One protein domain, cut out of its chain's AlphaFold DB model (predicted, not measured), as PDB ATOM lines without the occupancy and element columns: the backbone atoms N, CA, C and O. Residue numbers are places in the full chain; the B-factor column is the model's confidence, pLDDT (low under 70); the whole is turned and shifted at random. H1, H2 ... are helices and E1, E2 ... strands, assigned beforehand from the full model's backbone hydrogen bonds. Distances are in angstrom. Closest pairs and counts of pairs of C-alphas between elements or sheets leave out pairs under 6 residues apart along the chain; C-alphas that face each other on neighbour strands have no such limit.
ATOM      1  N   LYS A   2      67.144  53.690  -6.989       67.19
ATOM      2  CA  LYS A   2      68.255  54.075  -6.099       67.19
ATOM      3  C   LYS A   2      67.676  54.576  -4.769       67.19
ATOM      4  O   LYS A   2      66.602  55.168  -4.769       67.19
ATOM      5  N   SER A   3      68.379  54.393  -3.645       69.56
ATOM      6  CA  SER A   3      67.912  54.824  -2.305       69.56
ATOM      7  C   SER A   3      67.500  56.300  -2.214       69.56
ATOM      8  O   SER A   3      66.701  56.661  -1.358       69.56
ATOM      9  N   ILE A   4      68.015  57.149  -3.106       77.31
ATOM     10  CA  ILE A   4      67.685  58.577  -3.185       77.31
ATOM     11  C   ILE A   4      66.223  58.793  -3.613       77.31
ATOM     12  O   ILE A   4      65.553  59.666  -3.065       77.31
ATOM     13  N   ASP A   5      65.698  57.956  -4.514       82.88
ATOM     14  CA  ASP A   5      64.317  58.060  -5.003       82.88
ATOM     15  C   ASP A   5      63.315  57.764  -3.874       82.88
ATOM     16  O   ASP A   5      62.286  58.426  -3.748       82.88
ATOM     17  N   LEU A   6      63.645  56.808  -2.997       84.69
ATOM     18  CA  LEU A   6      62.807  56.425  -1.858       84.69
ATOM     19  C   LEU A   6      62.766  57.517  -0.776       84.69
ATOM     20  O   LEU A   6      61.702  57.804  -0.227       84.69
ATOM     21  N   ILE A   7      63.906  58.160  -0.493       89.75
ATOM     22  CA  ILE A   7      63.992  59.266   0.476       89.75
ATOM     23  C   ILE A   7      63.170  60.465  -0.008       89.75
ATOM     24  O   ILE A   7      62.398  61.033   0.766       89.75
ATOM     25  N   LEU A   8      63.286  60.815  -1.292       91.38
ATOM     26  CA  LEU A   8      62.550  61.933  -1.878       91.38
ATOM     27  C   LEU A   8      61.032  61.697  -1.838       91.38
ATOM     28  O   LEU A   8      60.288  62.580  -1.416       91.38
ATOM     29  N   ILE A   9      60.575  60.494  -2.201       92.88
ATOM     30  CA  ILE A   9      59.151  60.124  -2.123       92.88
ATOM     31  C   ILE A   9      58.645  60.205  -0.675       92.88
ATOM     32  O   ILE A   9      57.566  60.743  -0.428       92.88
ATOM     33  N   THR A  10      59.435  59.731   0.290       92.38
ATOM     34  CA  THR A  10      59.061  59.765   1.713       92.38
ATOM     35  C   THR A  10      58.909  61.203   2.223       92.38
ATOM     36  O   THR A  10      57.922  61.521   2.884       92.38
ATOM     37  N   LEU A  11      59.833  62.099   1.862       93.88
ATOM     38  CA  LEU A  11      59.765  63.526   2.204       93.88
ATOM     39  C   LEU A  11      58.524  64.211   1.620       93.88
ATOM     40  O   LEU A  11      57.866  64.988   2.316       93.88
ATOM     41  N   ILE A  12      58.171  63.895   0.371       95.44
ATOM     42  CA  ILE A  12      56.963  64.426  -0.271       95.44
ATOM     43  C   ILE A  12      55.710  63.974   0.493       95.44
ATOM     44  O   ILE A  12      54.863  64.806   0.817       95.44
ATOM     45  N   ILE A  13      55.613  62.689   0.851       94.38
ATOM     46  CA  ILE A  13      54.470  62.151   1.609       94.38
ATOM     47  C   ILE A  13      54.348  62.822   2.985       94.38
ATOM     48  O   ILE A  13      53.261  63.276   3.343       94.38
ATOM     49  N   ILE A  14      55.447  62.945   3.738       94.06
ATOM     50  CA  ILE A  14      55.449  63.601   5.060       94.06
ATOM     51  C   ILE A  14      54.996  65.061   4.950       94.06
ATOM     52  O   ILE A  14      54.223  65.537   5.784       94.06
ATOM     53  N   THR A  15      55.438  65.763   3.906       94.50
ATOM     54  CA  THR A  15      55.073  67.166   3.684       94.50
ATOM     55  C   THR A  15      53.576  67.302   3.405       94.50
ATOM     56  O   THR A  15      52.907  68.126   4.027       94.50
ATOM     57  N   ILE A  16      53.018  66.448   2.537       94.94
ATOM     58  CA  ILE A  16      51.582  66.443   2.222       94.94
ATOM     59  C   ILE A  16      50.744  66.141   3.472       94.94
ATOM     60  O   ILE A  16      49.752  66.825   3.724       94.94
ATOM     61  N   LEU A  17      51.149  65.156   4.281       92.44
ATOM     62  CA  LEU A  17      50.446  64.809   5.521       92.44
ATOM     63  C   LEU A  17      50.489  65.947   6.548       92.44
ATOM     64  O   LEU A  17      49.471  66.252   7.166       92.44
ATOM     65  N   SER A  18      51.637  66.611   6.690       87.50
ATOM     66  CA  SER A  18      51.793  67.760   7.590       87.50
ATOM     67  C   SER A  18      50.895  68.930   7.179       87.50
ATOM     68  O   SER A  18      50.208  69.502   8.021       87.50
ATOM     69  N   ILE A  19      50.839  69.249   5.880       91.94
ATOM     70  CA  ILE A  19      49.951  70.299   5.347       91.94
ATOM     71  C   ILE A  19      48.485  69.946   5.608       91.94
ATOM     72  O   ILE A  19      47.714  70.805   6.033       91.94
ATOM     73  N   ARG A  20      48.102  68.683   5.391       90.00
ATOM     74  CA  ARG A  20      46.734  68.216   5.629       90.00
ATOM     75  C   ARG A  20      46.333  68.336   7.099       90.00
ATOM     76  O   ARG A  20      45.260  68.863   7.364       90.00
ATOM     77  N   MET A  21      47.195  67.935   8.035       80.44
ATOM     78  CA  MET A  21      46.928  68.107   9.471       80.44
ATOM     79  C   MET A  21      46.739  69.575   9.851       80.44
ATOM     80  O   MET A  21      45.787  69.902  10.551       80.44
ATOM     81  N   VAL A  22      47.611  70.470   9.375       84.31
ATOM     82  CA  VAL A  22      47.484  71.912   9.652       84.31
ATOM     83  C   VAL A  22      46.179  72.464   9.074       84.31
ATOM     84  O   VAL A  22      45.500  73.256   9.722       84.31
ATOM     85  N   TYR A  23      45.799  72.034   7.871       85.75
ATOM     86  CA  TYR A  23      44.546  72.444   7.246       85.75
ATOM     87  C   TYR A  23      43.314  71.955   8.019       85.75
ATOM     88  O   TYR A  23      42.415  72.747   8.289       85.75
ATOM     89  N   GLU A  24      43.282  70.677   8.405       72.94
ATOM     90  CA  GLU A  24      42.196  70.089   9.199       72.94
ATOM     91  C   GLU A  24      42.086  70.762  10.577       72.94
ATOM     92  O   GLU A  24      40.985  71.112  11.000       72.94
ATOM     93  N   TYR A  25      43.219  71.045  11.229       68.94
ATOM     94  CA  TYR A  25      43.269  71.792  12.487       68.94
ATOM     95  C   TYR A  25      42.702  73.210  12.342       68.94
ATOM     96  O   TYR A  25      41.856  73.630  13.131       68.94
ATOM     97  N   ASN A  26      43.114  73.936  11.300       63.22
ATOM     98  CA  ASN A  26      42.623  75.289  11.041       63.22
ATOM     99  C   ASN A  26      41.127  75.306  10.698       63.22
ATOM    100  O   ASN A  26      40.416  76.205  11.139       63.22
ATOM    101  N   GLN A  27      40.632  74.320   9.942       59.69
ATOM    102  CA  GLN A  27      39.200  74.195   9.663       59.69
ATOM    103  C   GLN A  27      38.384  73.895  10.922       59.69
ATOM    104  O   GLN A  27      37.328  74.496  11.112       59.69
ATOM    105  N   TYR A  28      38.870  72.997  11.782       59.81
ATOM    106  CA  TYR A  28      38.230  72.687  13.060       59.81
ATOM    107  C   TYR A  28      38.112  73.938  13.942       59.81
ATOM    108  O   TYR A  28      37.019  74.281  14.388       59.81
ATOM    109  N   TYR A  29      39.212  74.684  14.098       58.44
ATOM    110  CA  TYR A  29      39.221  75.937  14.857       58.44
ATOM    111  C   TYR A  29      38.292  76.999  14.266       58.44
ATOM    112  O   TYR A  29      37.535  77.638  14.995       58.44
ATOM    113  N   ALA A  30      38.316  77.173  12.942       52.38
ATOM    114  CA  ALA A  30      37.449  78.132  12.265       52.38
ATOM    115  C   ALA A  30      35.964  77.792  12.464       52.38
ATOM    116  O   ALA A  30      35.155  78.690  12.693       52.38
ATOM    117  N   LYS A  31      35.602  76.505  12.426       65.56
ATOM    118  CA  LYS A  31      34.227  76.053  12.654       65.56
ATOM    119  C   LYS A  31      33.765  76.331  14.089       65.56
ATOM    120  O   LYS A  31      32.700  76.919  14.261       65.56
ATOM    121  N   ASN A  32      34.569  75.978  15.092       63.62
ATOM    122  CA  ASN A  32      34.221  76.209  16.500       63.62
ATOM    123  C   ASN A  32      34.080  77.704  16.820       63.62
ATOM    124  O   ASN A  32      33.185  78.096  17.563       63.62
ATOM    125  N   TYR A  33      34.906  78.554  16.202       65.62
ATOM    126  CA  TYR A  33      34.809  80.003  16.375       65.62
ATOM    127  C   TYR A  33      33.497  80.580  15.819       65.62
ATOM    128  O   TYR A  33      32.837  81.376  16.485       65.62
ATOM    129  N   VAL A  34      33.082  80.142  14.622       66.56
ATOM    130  CA  VAL A  34      31.796  80.543  14.020       66.56
ATOM    131  C   VAL A  34      30.614  80.073  14.875       66.56
ATOM    132  O   VAL A  34      29.624  80.791  15.022       66.56
ATOM    133  N   GLU A  35      30.707  78.881  15.468       73.19
ATOM    134  CA  GLU A  35      29.684  78.378  16.387       73.19
ATOM    135  C   GLU A  35      29.628  79.207  17.682       73.19
ATOM    136  O   GLU A  35      28.540  79.618  18.086       73.19
ATOM    137  N   LEU A  36      30.777  79.564  18.270       77.25
ATOM    138  CA  LEU A  36      30.858  80.429  19.451       77.25
ATOM    139  C   LEU A  36      30.218  81.805  19.233       77.25
ATOM    140  O   LEU A  36      29.428  82.261  20.060       77.25
ATOM    141  N   GLU A  37      30.519  82.454  18.110       82.06
ATOM    142  CA  GLU A  37      29.921  83.742  17.749       82.06
ATOM    143  C   GLU A  37      28.395  83.635  17.620       82.06
ATOM    144  O   GLU A  37      27.650  84.477  18.132       82.06
ATOM    145  N   LYS A  38      27.905  82.550  17.007       80.25
ATOM    146  CA  LYS A  38      26.470  82.268  16.928       80.25
ATOM    147  C   LYS A  38      25.842  82.100  18.317       80.25
ATOM    148  O   LYS A  38      24.732  82.595  18.526       80.25
ATOM    149  N   TYR A  39      26.526  81.464  19.272       76.50
ATOM    150  CA  TYR A  39      26.029  81.325  20.647       76.50
ATOM    151  C   TYR A  39      25.975  82.660  21.379       76.50
ATOM    152  O   TYR A  39      24.937  82.995  21.945       76.50
ATOM    153  N   ILE A  40      27.046  83.452  21.307       84.94
ATOM    154  CA  ILE A  40      27.090  84.799  21.889       84.94
ATOM    155  C   ILE A  40      25.917  85.634  21.362       84.94
ATOM    156  O   ILE A  40      25.192  86.236  22.152       84.94
ATOM    157  N   ASN A  41      25.674  85.605  20.048       86.56
ATOM    158  CA  ASN A  41      24.561  86.324  19.429       86.56
ATOM    159  C   ASN A  41      23.193  85.794  19.876       86.56
ATOM    160  O   ASN A  41      22.298  86.585  20.155       86.56
ATOM    161  N   THR A  42      23.032  84.474  20.002       81.94
ATOM    162  CA  THR A  42      21.777  83.859  20.471       81.94
ATOM    163  C   THR A  42      21.456  84.286  21.904       81.94
ATOM    164  O   THR A  42      20.336  84.709  22.187       81.94
ATOM    165  N   ILE A  43      22.447  84.235  22.798       80.62
ATOM    166  CA  ILE A  43      22.311  84.686  24.188       80.62
ATOM    167  C   ILE A  43      21.981  86.173  24.229       80.62
ATOM    168  O   ILE A  43      21.075  86.589  24.947       80.62
ATOM    169  N   TYR A  44      22.699  86.977  23.447       87.94
ATOM    170  CA  TYR A  44      22.473  88.412  23.380       87.94
ATOM    171  C   TYR A  44      21.042  88.738  22.937       87.94
ATOM    172  O   TYR A  44      20.373  89.527  23.600       87.94
ATOM    173  N   SER A  45      20.536  88.083  21.886       84.56
ATOM    174  CA  SER A  45      19.150  88.237  21.429       84.56
ATOM    175  C   SER A  45      18.131  87.794  22.480       84.56
ATOM    176  O   SER A  45      17.163  88.512  22.713       84.56
ATOM    177  N   TYR A  46      18.359  86.666  23.160       81.62
ATOM    178  CA  TYR A  46      17.498  86.223  24.262       81.62
ATOM    179  C   TYR A  46      17.457  87.251  25.398       81.62
ATOM    180  O   TYR A  46      16.388  87.578  25.909       81.62
ATOM    181  N   LEU A  47      18.616  87.790  25.788       78.38
ATOM    182  CA  LEU A  47      18.701  88.814  26.824       78.38
ATOM    183  C   LEU A  47      18.018  90.119  26.390       78.38
ATOM    184  O   LEU A  47      17.346  90.733  27.212       78.38
ATOM    185  N   GLN A  48      18.158  90.531  25.126       83.88
ATOM    186  CA  GLN A  48      17.468  91.705  24.578       83.88
ATOM    187  C   GLN A  48      15.947  91.552  24.599       83.88
ATOM    188  O   GLN A  48      15.250  92.506  24.930       83.88
ATOM    189  N   ASP A  49      15.439  90.369  24.251       77.75
ATOM    190  CA  ASP A  49      14.002  90.092  24.237       77.75
ATOM    191  C   ASP A  49      13.430  90.031  25.662       77.75
ATOM    192  O   ASP A  49      12.442  90.692  25.984       77.75
ATOM    193  N   LYS A  50      14.109  89.300  26.556       73.12
ATOM    194  CA  LYS A  50      13.669  89.088  27.942       73.12
ATOM    195  C   LYS A  50      13.818  90.324  28.834       73.12
ATOM    196  O   LYS A  50      13.014  90.502  29.746       73.12
ATOM    197  N   TYR A  51      14.835  91.152  28.592       73.75
ATOM    198  CA  TYR A  51      15.167  92.348  29.378       73.75
ATOM    199  C   TYR A  51      15.192  93.593  28.485       73.75
ATOM    200  O   TYR A  51      16.189  94.314  28.414       73.75
ATOM    201  N   ASN A  52      14.096  93.833  27.767       79.31
ATOM    202  CA  ASN A  52      13.965  94.957  26.834       79.31
ATOM    203  C   ASN A  52      13.975  96.346  27.510       79.31
ATOM    204  O   ASN A  52      14.112  97.367  26.836       79.31
ATOM    205  N   ASP A  53      13.849  96.382  28.833       76.38
ATOM    206  CA  ASP A  53      13.958  97.551  29.700       76.38
ATOM    207  C   ASP A  53      15.404  97.827  30.156       76.38
ATOM    208  O   ASP A  53      15.696  98.902  30.692       76.38
ATOM    209  N   ALA A  54      16.341  96.904  29.899       76.25
ATOM    210  CA  ALA A  54      17.761  97.159  30.086       76.25
ATOM    211  C   ALA A  54      18.219  98.270  29.130       76.25
ATOM    212  O   ALA A  54      18.090  98.193  27.910       76.25
ATOM    213  N   SER A  55      18.831  99.311  29.686       83.12
ATOM    214  CA  SER A  55      19.391 100.430  28.925       83.12
ATOM    215  C   SER A  55      20.575 100.011  28.056       83.12
ATOM    216  O   SER A  55      20.839 100.627  27.023       83.12
ATOM    217  N   ARG A  56      21.323  98.991  28.486       86.75
ATOM    218  CA  ARG A  56      22.423  98.405  27.719       86.75
ATOM    219  C   ARG A  56      22.641  96.953  28.120       86.75
ATOM    220  O   ARG A  56      22.506  96.600  29.288       86.75
ATOM    221  N   ILE A  57      23.052  96.140  27.153       85.75
ATOM    222  CA  ILE A  57      23.537  94.776  27.368       85.75
ATOM    223  C   ILE A  57      24.983  94.722  26.872       85.75
ATOM    224  O   ILE A  57      25.261  95.114  25.739       85.75
ATOM    225  N   GLU A  58      25.905  94.285  27.725       88.94
ATOM    226  CA  GLU A  58      27.348  94.263  27.458       88.94
ATOM    227  C   GLU A  58      27.884  92.838  27.539       88.94
ATOM    228  O   GLU A  58      27.705  92.187  28.562       88.94
ATOM    229  N   LEU A  59      28.591  92.365  26.514       89.94
ATOM    230  CA  LEU A  59      29.420  91.167  26.653       89.94
ATOM    231  C   LEU A  59      30.630  91.506  27.537       89.94
ATOM    232  O   LEU A  59      31.350  92.463  27.259       89.94
ATOM    233  N   LEU A  60      30.845  90.736  28.601       84.00
ATOM    234  CA  LEU A  60      31.952  90.933  29.541       84.00
ATOM    235  C   LEU A  60      33.136  90.041  29.209       84.00
ATOM    236  O   LEU A  60      34.274  90.505  29.160       84.00
ATOM    237  N   SER A  61      32.872  88.751  29.028       84.75
ATOM    238  CA  SER A  61      33.911  87.765  28.783       84.75
ATOM    239  C   SER A  61      33.349  86.494  28.172       84.75
ATOM    240  O   SER A  61      32.174  86.157  28.329       84.75
ATOM    241  N   THR A  62      34.256  85.775  27.523       84.31
ATOM    242  CA  THR A  62      34.061  84.402  27.079       84.31
ATOM    243  C   THR A  62      35.273  83.607  27.547       84.31
ATOM    244  O   THR A  62      36.405  83.993  27.257       84.31
ATOM    245  N   ILE A  63      35.054  82.553  28.330       81.31
ATOM    246  CA  ILE A  63      36.109  81.695  28.875       81.31
ATOM    247  C   ILE A  63      35.832  80.273  28.411       81.31
ATOM    248  O   ILE A  63      34.823  79.683  28.785       81.31
ATOM    249  N   GLU A  64      36.742  79.728  27.618       73.25
ATOM    250  CA  GLU A  64      36.708  78.343  27.158       73.25
ATOM    251  C   GLU A  64      37.611  77.495  28.064       73.25
ATOM    252  O   GLU A  64      38.760  77.850  28.342       73.25
ATOM    253  N   SER A  65      37.068  76.399  28.576       68.12
ATOM    254  CA  SER A  65      37.784  75.348  29.287       68.12
ATOM    255  C   SER A  65      37.524  74.018  28.587       68.12
ATOM    256  O   SER A  65      36.556  73.890  27.846       68.12
ATOM    257  N   ASN A  66      38.371  73.018  28.846       58.97
ATOM    258  CA  ASN A  66      38.330  71.723  28.151       58.97
ATOM    259  C   ASN A  66      36.954  71.036  28.133       58.97
ATOM    260  O   ASN A  66      36.715  70.210  27.264       58.97
ATOM    261  N   ASP A  67      36.089  71.350  29.099       65.50
ATOM    262  CA  ASP A  67      34.778  70.723  29.239       65.50
ATOM    263  C   ASP A  67      33.631  71.742  29.223       65.50
ATOM    264  O   ASP A  67      32.470  71.342  29.348       65.50
ATOM    265  N   SER A  68      33.912  73.048  29.102       66.50
ATOM    266  CA  SER A  68      32.855  74.061  29.108       66.50
ATOM    267  C   SER A  68      33.225  75.405  28.489       66.50
ATOM    268  O   SER A  68      34.350  75.876  28.604       66.50
ATOM    269  N   ILE A  69      32.223  76.099  27.960       73.69
ATOM    270  CA  ILE A  69      32.308  77.493  27.535       73.69
ATOM    271  C   ILE A  69      31.461  78.337  28.483       73.69
ATOM    272  O   ILE A  69      30.251  78.146  28.598       73.69
ATOM    273  N   LYS A  70      32.089  79.308  29.143       77.81
ATOM    274  CA  LYS A  70      31.413  80.336  29.930       77.81
ATOM    275  C   LYS A  70      31.288  81.619  29.112       77.81
ATOM    276  O   LYS A  70      32.301  82.161  28.682       77.81
ATOM    277  N   VAL A  71      30.075  82.139  28.964       80.81
ATOM    278  CA  VAL A  71      29.789  83.450  28.367       80.81
ATOM    279  C   VAL A  71      29.139  84.340  29.420       80.81
ATOM    280  O   VAL A  71      28.134  83.963  30.020       80.81
ATOM    281  N   SER A  72      29.700  85.523  29.641       82.75
ATOM    282  CA  SER A  72      29.251  86.463  30.667       82.75
ATOM    283  C   SER A  72      28.753  87.757  30.037       82.75
ATOM    284  O   SER A  72      29.480  88.399  29.281       82.75
ATOM    285  N   PHE A  73      27.549  88.188  30.406       84.19
ATOM    286  CA  PHE A  73      26.967  89.474  30.021       84.19
ATOM    287  C   PHE A  73      26.724  90.368  31.239       84.19
ATOM    288  O   PHE A  73      26.572  89.876  32.351       84.19
ATOM    289  N   ALA A  74      26.639  91.682  31.039       81.75
ATOM    290  CA  ALA A  74      26.027  92.606  31.981       81.75
ATOM    291  C   ALA A  74      24.764  93.232  31.390       81.75
ATOM    292  O   ALA A  74      24.804  93.796  30.299       81.75
ATOM    293  N   LEU A  75      23.673  93.196  32.147       77.56
ATOM    294  CA  LEU A  75      22.464  93.976  31.921       77.56
ATOM    295  C   LEU A  75      22.573  95.265  32.736       77.56
ATOM    296  O   LEU A  75      22.776  95.222  33.950       77.56
ATOM    297  N   VAL A  76      22.465  96.411  32.080       77.75
ATOM    298  CA  VAL A  76      22.570  97.731  32.703       77.75
ATOM    299  C   VAL A  76      21.210  98.402  32.655       77.75
ATOM    300  O   VAL A  76      20.681  98.631  31.572       77.75
ATOM    301  N   PHE A  77      20.674  98.764  33.814       71.94
ATOM    302  CA  PHE A  77      19.404  99.468  33.948       71.94
ATOM    303  C   PHE A  77      19.665 100.866  34.501       71.94
ATOM    304  O   PHE A  77      20.180 101.024  35.613       71.94
ATOM    305  N   ASN A  78      19.296 101.886  33.731       70.25
ATOM    306  CA  ASN A  78      19.256 103.263  34.205       70.25
ATOM    307  C   ASN A  78      17.982 103.460  35.028       70.25
ATOM    308  O   ASN A  78      16.982 103.976  34.535       70.25
ATOM    309  N   ASP A  79      18.003 103.012  36.279       62.03
ATOM    310  CA  ASP A  79      16.990 103.446  37.235       62.03
ATOM    311  C   ASP A  79      17.225 104.929  37.580       62.03
ATOM    312  O   ASP A  79      18.329 105.453  37.444       62.03
ATOM    313  N   THR A  80      16.183 105.609  38.041       52.31
ATOM    314  CA  THR A  80      16.165 107.020  38.470       52.31
ATOM    315  C   THR A  80      17.185 107.371  39.568       52.31
ATOM    316  O   THR A  80      17.396 108.548  39.873       52.31
ATOM    317  N   SER A  81      17.851 106.374  40.157       54.22
ATOM    318  CA  SER A  81      19.019 106.549  41.013       54.22
ATOM    319  C   SER A  81      20.221 107.085  40.229       54.22
ATOM    320  O   SER A  81      20.489 106.677  39.109       54.22
ATOM    321  N   PHE A  82      21.029 107.940  40.861       57.97
ATOM    322  CA  PHE A  82      22.275 108.513  40.316       57.97
ATOM    323  C   PHE A  82      23.318 107.479  39.807       57.97
ATOM    324  O   PHE A  82      24.373 107.878  39.315       57.97
ATOM    325  N   TYR A  83      23.045 106.175  39.945       62.69
ATOM    326  CA  TYR A  83      23.892 105.049  39.560       62.69
ATOM    327  C   TYR A  83      23.075 104.012  38.779       62.69
ATOM    328  O   TYR A  83      22.012 103.608  39.262       62.69
ATOM    329  N   PRO A  84      23.556 103.561  37.607       63.16
ATOM    330  CA  PRO A  84      22.916 102.476  36.883       63.16
ATOM    331  C   PRO A  84      23.102 101.156  37.641       63.16
ATOM    332  O   PRO A  84      24.203 100.839  38.099       63.16
ATOM    333  N   LYS A  85      22.029 100.371  37.749       65.88
ATOM    334  CA  LYS A  85      22.088  99.012  38.301       65.88
ATOM    335  C   LYS A  85      22.682  98.088  37.245       65.88
ATOM    336  O   LYS A  85      22.252  98.117  36.093       65.88
ATOM    337  N   ARG A  86      23.666  97.272  37.627       70.81
ATOM    338  CA  ARG A  86      24.348  96.340  36.722       70.81
ATOM    339  C   ARG A  86      24.137  94.911  37.211       70.81
ATOM    340  O   ARG A  86      24.427  94.596  38.357       70.81
ATOM    341  N   TYR A  87      23.648  94.041  36.340       69.94
ATOM    342  CA  TYR A  87      23.391  92.634  36.641       69.94
ATOM    343  C   TYR A  87      24.265  91.784  35.744       69.94
ATOM    344  O   TYR A  87      24.231  91.950  34.533       69.94
ATOM    345  N   HIS A  88      25.062  90.897  36.317       76.25
ATOM    346  CA  HIS A  88      25.941  90.012  35.570       76.25
ATOM    347  C   HIS A  88      25.224  88.683  35.334       76.25
ATOM    348  O   HIS A  88      24.758  88.053  36.280       76.25
ATOM    349  N   VAL A  89      25.122  88.258  34.081       71.62
ATOM    350  CA  VAL A  89      24.463  87.013  33.691       71.62
ATOM    351  C   VAL A  89      25.499  86.080  33.091       71.62
ATOM    352  O   VAL A  89      26.099  86.400  32.066       71.62
ATOM    353  N   ASP A  90      25.688  84.932  33.728       73.62
ATOM    354  CA  ASP A  90      26.634  83.910  33.301       73.62
ATOM    355  C   ASP A  90      25.896  82.717  32.681       73.62
ATOM    356  O   ASP A  90      25.023  82.101  33.300       73.62
ATOM    357  N   TYR A  91      26.304  82.362  31.467       70.88
ATOM    358  CA  TYR A  91      25.909  81.150  30.761       70.88
ATOM    359  C   TYR A  91      27.098  80.194  30.751       70.88
ATOM    360  O   TYR A  91      28.189  80.588  30.349       70.88
ATOM    361  N   ILE A  92      26.912  78.957  31.214       69.56
ATOM    362  CA  ILE A  92      27.961  77.929  31.240       69.56
ATOM    363  C   ILE A  92      27.457  76.736  30.429       69.56
ATOM    364  O   ILE A  92      26.519  76.058  30.845       69.56
ATOM    365  N   TYR A  93      28.080  76.489  29.281       66.88
ATOM    366  CA  TYR A  93      27.758  75.385  28.382       66.88
ATOM    367  C   TYR A  93      28.778  74.266  28.541       66.88
ATOM    368  O   TYR A  93      29.965  74.567  28.509       66.88
ATOM    369  N   PRO A  94      28.380  72.993  28.670       58.88
ATOM    370  CA  PRO A  94      29.311  71.885  28.510       58.88
ATOM    371  C   PRO A  94      29.782  71.787  27.048       58.88
ATOM    372  O   PRO A  94      28.956  71.813  26.135       58.88
ATOM    373  N   ASP A  95      31.090  71.623  26.832       57.81
ATOM    374  CA  ASP A  95      31.773  71.698  25.518       57.81
ATOM    375  C   ASP A  95      31.217  70.701  24.475       57.81
ATOM    376  O   ASP A  95      31.250  70.912  23.267       57.81
ATOM    377  N   TYR A  96      30.607  69.611  24.949       50.16
ATOM    378  CA  TYR A  96      30.078  68.521  24.124       50.16
ATOM    379  C   TYR A  96      28.549  68.537  23.940       50.16
ATOM    380  O   TYR A  96      28.013  67.670  23.244       50.16
ATOM    381  N   LYS A  97      27.818  69.470  24.565       50.09
ATOM    382  CA  LYS A  97      26.351  69.569  24.453       50.09
ATOM    383  C   LYS A  97      25.901  71.025  24.478       50.09
ATOM    384  O   LYS A  97      25.552  71.568  25.522       50.09
ATOM    385  N   PHE A  98      25.783  71.601  23.289       50.84
ATOM    386  CA  PHE A  98      25.084  72.864  23.051       50.84
ATOM    387  C   PHE A  98      23.561  72.659  23.050       50.84
ATOM    388  O   PHE A  98      22.885  72.901  22.052       50.84
ATOM    389  N   ALA A  99      23.021  72.122  24.144       40.78
ATOM    390  CA  ALA A  99      21.581  72.001  24.345       40.78
ATOM    391  C   ALA A  99      21.071  73.235  25.105       40.78
ATOM    392  O   ALA A  99      21.695  73.652  26.078       40.78
ATOM    393  N   GLU A 100      19.958  73.805  24.637       45.31
ATOM    394  CA  GLU A 100      19.220  74.920  25.248       45.31
ATOM    395  C   GLU A 100      19.014  74.688  26.751       45.31
ATOM    396  O   GLU A 100      18.187  73.873  27.156       45.31
ATOM    397  N   ILE A 101      19.776  75.386  27.591       43.19
ATOM    398  CA  ILE A 101      19.545  75.439  29.034       43.19
ATOM    399  C   ILE A 101      19.611  76.907  29.452       43.19
ATOM    400  O   ILE A 101      20.494  77.652  29.019       43.19
ATOM    401  N   ASP A 102      18.631  77.302  30.264       48.06
ATOM    402  CA  ASP A 102      18.493  78.628  30.859       48.06
ATOM    403  C   ASP A 102      19.776  79.088  31.589       48.06
ATOM    404  O   ASP A 102      20.543  78.257  32.087       48.06
ATOM    405  N   PRO A 103      20.030  80.412  31.671       51.69
ATOM    406  CA  PRO A 103      21.221  80.966  32.315       51.69
ATOM    407  C   PRO A 103      21.423  80.406  33.722       51.69
ATOM    408  O   PRO A 103      20.515  80.430  34.553       51.69
ATOM    409  N   TYR A 104      22.644  79.958  34.008       52.00
ATOM    410  CA  TYR A 104      22.956  79.300  35.271       52.00
ATOM    411  C   TYR A 104      23.002  80.301  36.439       52.00
ATOM    412  O   TYR A 104      22.727  79.914  37.572       52.00
ATOM    413  N   ILE A 105      23.334  81.584  36.204       53.62
ATOM    414  CA  ILE A 105      23.467  82.572  37.290       53.62
ATOM    415  C   ILE A 105      23.152  84.003  36.808       53.62
ATOM    416  O   ILE A 105      23.866  84.548  35.971       53.62
ATOM    417  N   ILE A 106      22.133  84.649  37.391       52.12
ATOM    418  CA  ILE A 106      21.950  86.114  37.360       52.12
ATOM    419  C   ILE A 106      22.484  86.638  38.696       52.12
ATOM    420  O   ILE A 106      21.875  86.424  39.742       52.12
ATOM    421  N   THR A 107      23.643  87.286  38.672       53.09
ATOM    422  CA  THR A 107      24.243  87.963  39.826       53.09
ATOM    423  C   THR A 107      23.978  89.459  39.782       53.09
ATOM    424  O   THR A 107      23.905  90.079  38.721       53.09
ATOM    425  N   LEU A 108      23.855  90.060  40.959       52.47
ATOM    426  CA  LEU A 108      23.785  91.505  41.125       52.47
ATOM    427  C   LEU A 108      25.180  92.071  41.307       52.47
ATOM    428  O   LEU A 108      25.924  91.579  42.147       52.47
ATOM    429  N   ALA A 109      25.504  93.140  40.594       51.94
ATOM    430  CA  ALA A 109      26.583  94.033  40.974       51.94
ATOM    431  C   ALA A 109      25.962  95.301  41.582       51.94
ATOM    432  O   ALA A 109      25.457  96.161  40.860       51.94
ATOM    433  N   ASP A 110      25.989  95.420  42.914       50.41
ATOM    434  CA  ASP A 110      25.670  96.689  43.576       50.41
ATOM    435  C   ASP A 110      26.878  97.622  43.422       50.41
ATOM    436  O   ASP A 110      27.964  97.370  43.961       50.41
ATOM    437  N   CYS A 111      26.718  98.655  42.599       52.31
ATOM    438  CA  CYS A 111      27.771  99.601  42.265       52.31
ATOM    439  C   CYS A 111      27.588 100.880  43.096       52.31
ATOM    440  O   CYS A 111      26.780 101.748  42.767       52.31
ATOM    441  N   SER A 112      28.372 101.018  44.170       52.53
ATOM    442  CA  SER A 112      28.455 102.271  44.938       52.53
ATOM    443  C   SER A 112      29.375 103.303  44.260       52.53
ATOM    444  O   SER A 112      30.186 102.953  43.400       52.53
ATOM    445  N   LYS A 113      29.295 104.577  44.691       45.81
ATOM    446  CA  LYS A 113      30.046 105.762  44.196       45.81
ATOM    447  C   LYS A 113      31.548 105.569  43.905       45.81
ATOM    448  O   LYS A 113      32.114 106.389  43.191       45.81
ATOM    449  N   ASN A 114      32.188 104.538  44.457       48.31
ATOM    450  CA  ASN A 114      33.639 104.346  44.454       48.31
ATOM    451  C   ASN A 114      34.135 103.229  43.509       48.31
ATOM    452  O   ASN A 114      35.185 102.650  43.769       48.31
ATOM    453  N   ASN A 115      33.412 102.907  42.428       49.28
ATOM    454  CA  ASN A 115      33.807 101.923  41.395       49.28
ATOM    455  C   ASN A 115      33.991 100.463  41.853       49.28
ATOM    456  O   ASN A 115      34.311  99.607  41.032       49.28
ATOM    457  N   ASN A 116      33.728 100.136  43.117       50.47
ATOM    458  CA  ASN A 116      33.704  98.752  43.575       50.47
ATOM    459  C   ASN A 116      32.290  98.197  43.421       50.47
ATOM    460  O   ASN A 116      31.481  98.254  44.346       50.47
ATOM    461  N   CYS A 117      31.997  97.688  42.229       54.91
ATOM    462  CA  CYS A 117      30.849  96.822  42.011       54.91
ATOM    463  C   CYS A 117      31.139  95.478  42.695       54.91
ATOM    464  O   CYS A 117      32.062  94.766  42.292       54.91
ATOM    465  N   ARG A 118      30.394  95.141  43.752       57.16
ATOM    466  CA  ARG A 118      30.505  93.822  44.389       57.16
ATOM    467  C   ARG A 118      29.454  92.897  43.794       57.16
ATOM    468  O   ARG A 118      28.268  93.203  43.864       57.16
ATOM    469  N   LEU A 119      29.902  91.761  43.260       56.62
ATOM    470  CA  LEU A 119      29.014  90.664  42.888       56.62
ATOM    471  C   LEU A 119      28.390  90.075  44.157       56.62
ATOM    472  O   LEU A 119      29.111  89.705  45.081       56.62
ATOM    473  N   ILE A 120      27.062  90.014  44.200       55.44
ATOM    474  CA  ILE A 120      26.295  89.315  45.228       55.44
ATOM    475  C   ILE A 120      25.534  88.199  44.520       55.44
ATOM    476  O   ILE A 120      24.641  88.444  43.704       55.44
TER     477      ILE A 120
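AT A GLANCE: This is residues 2 to 120 of the 181 residues of an uncharacterized protein of Candidatus Micrarchaeota archaeon (UniProt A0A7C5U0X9). One long, straight helix, H1, sticks out like a handle from a small head, a five-stranded sheet curled like part of a barrel. Residues 36 to 48, toward the last end of the helix, pack over one face of the sheet at E1 and E2, while residues 2 to 34, of which 3 to 34 belong to H1, stand free; with them the whole spans 86 A along its longest axis, and the body without them 43 A. The printed part has 119 residues, with one named helix and then five named strands along the chain, H1 E1 E2 E3 E4 E5; the sheet has the order E1, E2, E3, E4, E5, antiparallel throughout, and the class is mixed, helices and strands. The whole is extended, with a radius of gyration of the C-alphas of 23.3 A, and spans 86 by 32 by 21 A, a rod.

IN THESE COORDINATES: H1, residues 3 to 50, begins at C-alpha 3 (67.912, 54.824, -2.305) and ends at C-alpha 50 (13.669, 89.088, 27.942), 70.9 A away. E1, residues 56 to 65, is 27.7 A long; E2, residues 68 to 77, is 29.2 A; and E3, residues 85 to 94, is 29.7 A. E4, residues 105 to 111, and E5, residues 117 to 120, are shorter; E5 ends at C-alpha 120 (26.295, 89.315, 45.228).

HOW THE PARTS SIT: The strands form a meander, each the antiparallel neighbour of the one before, and each two in succession are a hairpin. In E1 and E2, N 58 and O 74 are 2.8 A apart, within hydrogen-bond range; in E2 and E3, N 73 and O 89 are at 2.8 A; in E3 and E4, N 107 and O 88 at 2.7 A; in E4 and E5, N 120 and O 108 at 2.8 A. E1 and E5 are the edge strands, and they are apart. The sheet is strongly twisted: its strands' lines turn by 66 degrees from edge to edge, and the way across it turns by 101 degrees. H1 is on the sheet, at a height of 11.1 A over it, and the two make two layers, a helix on one face of a sheet. It lies over E1 and E2 and runs slantwise to the strands, but only just, at 31 degrees to E2 on the local plane. The closest C-alphas of H1 and E2 are those of Ile 40 and Val 71, 7.1 A apart; those of H1 and E1 are Gln 48 and Ile 57, 7.4 A. In H1 every O i to N i+4 pair is within hydrogen-bond range.

THE WHOLE: The two C-alphas farthest apart, those of Lys 2 and Thr 80, are 86.6 A apart. Without the residues that stand free, the body spans 43 by 25 by 18 A. The printed part has no cut and no long link. The mean pLDDT of the printed part is 71.2; 53 residues are under 70, among them residues 25 to 34 and 92 to 120.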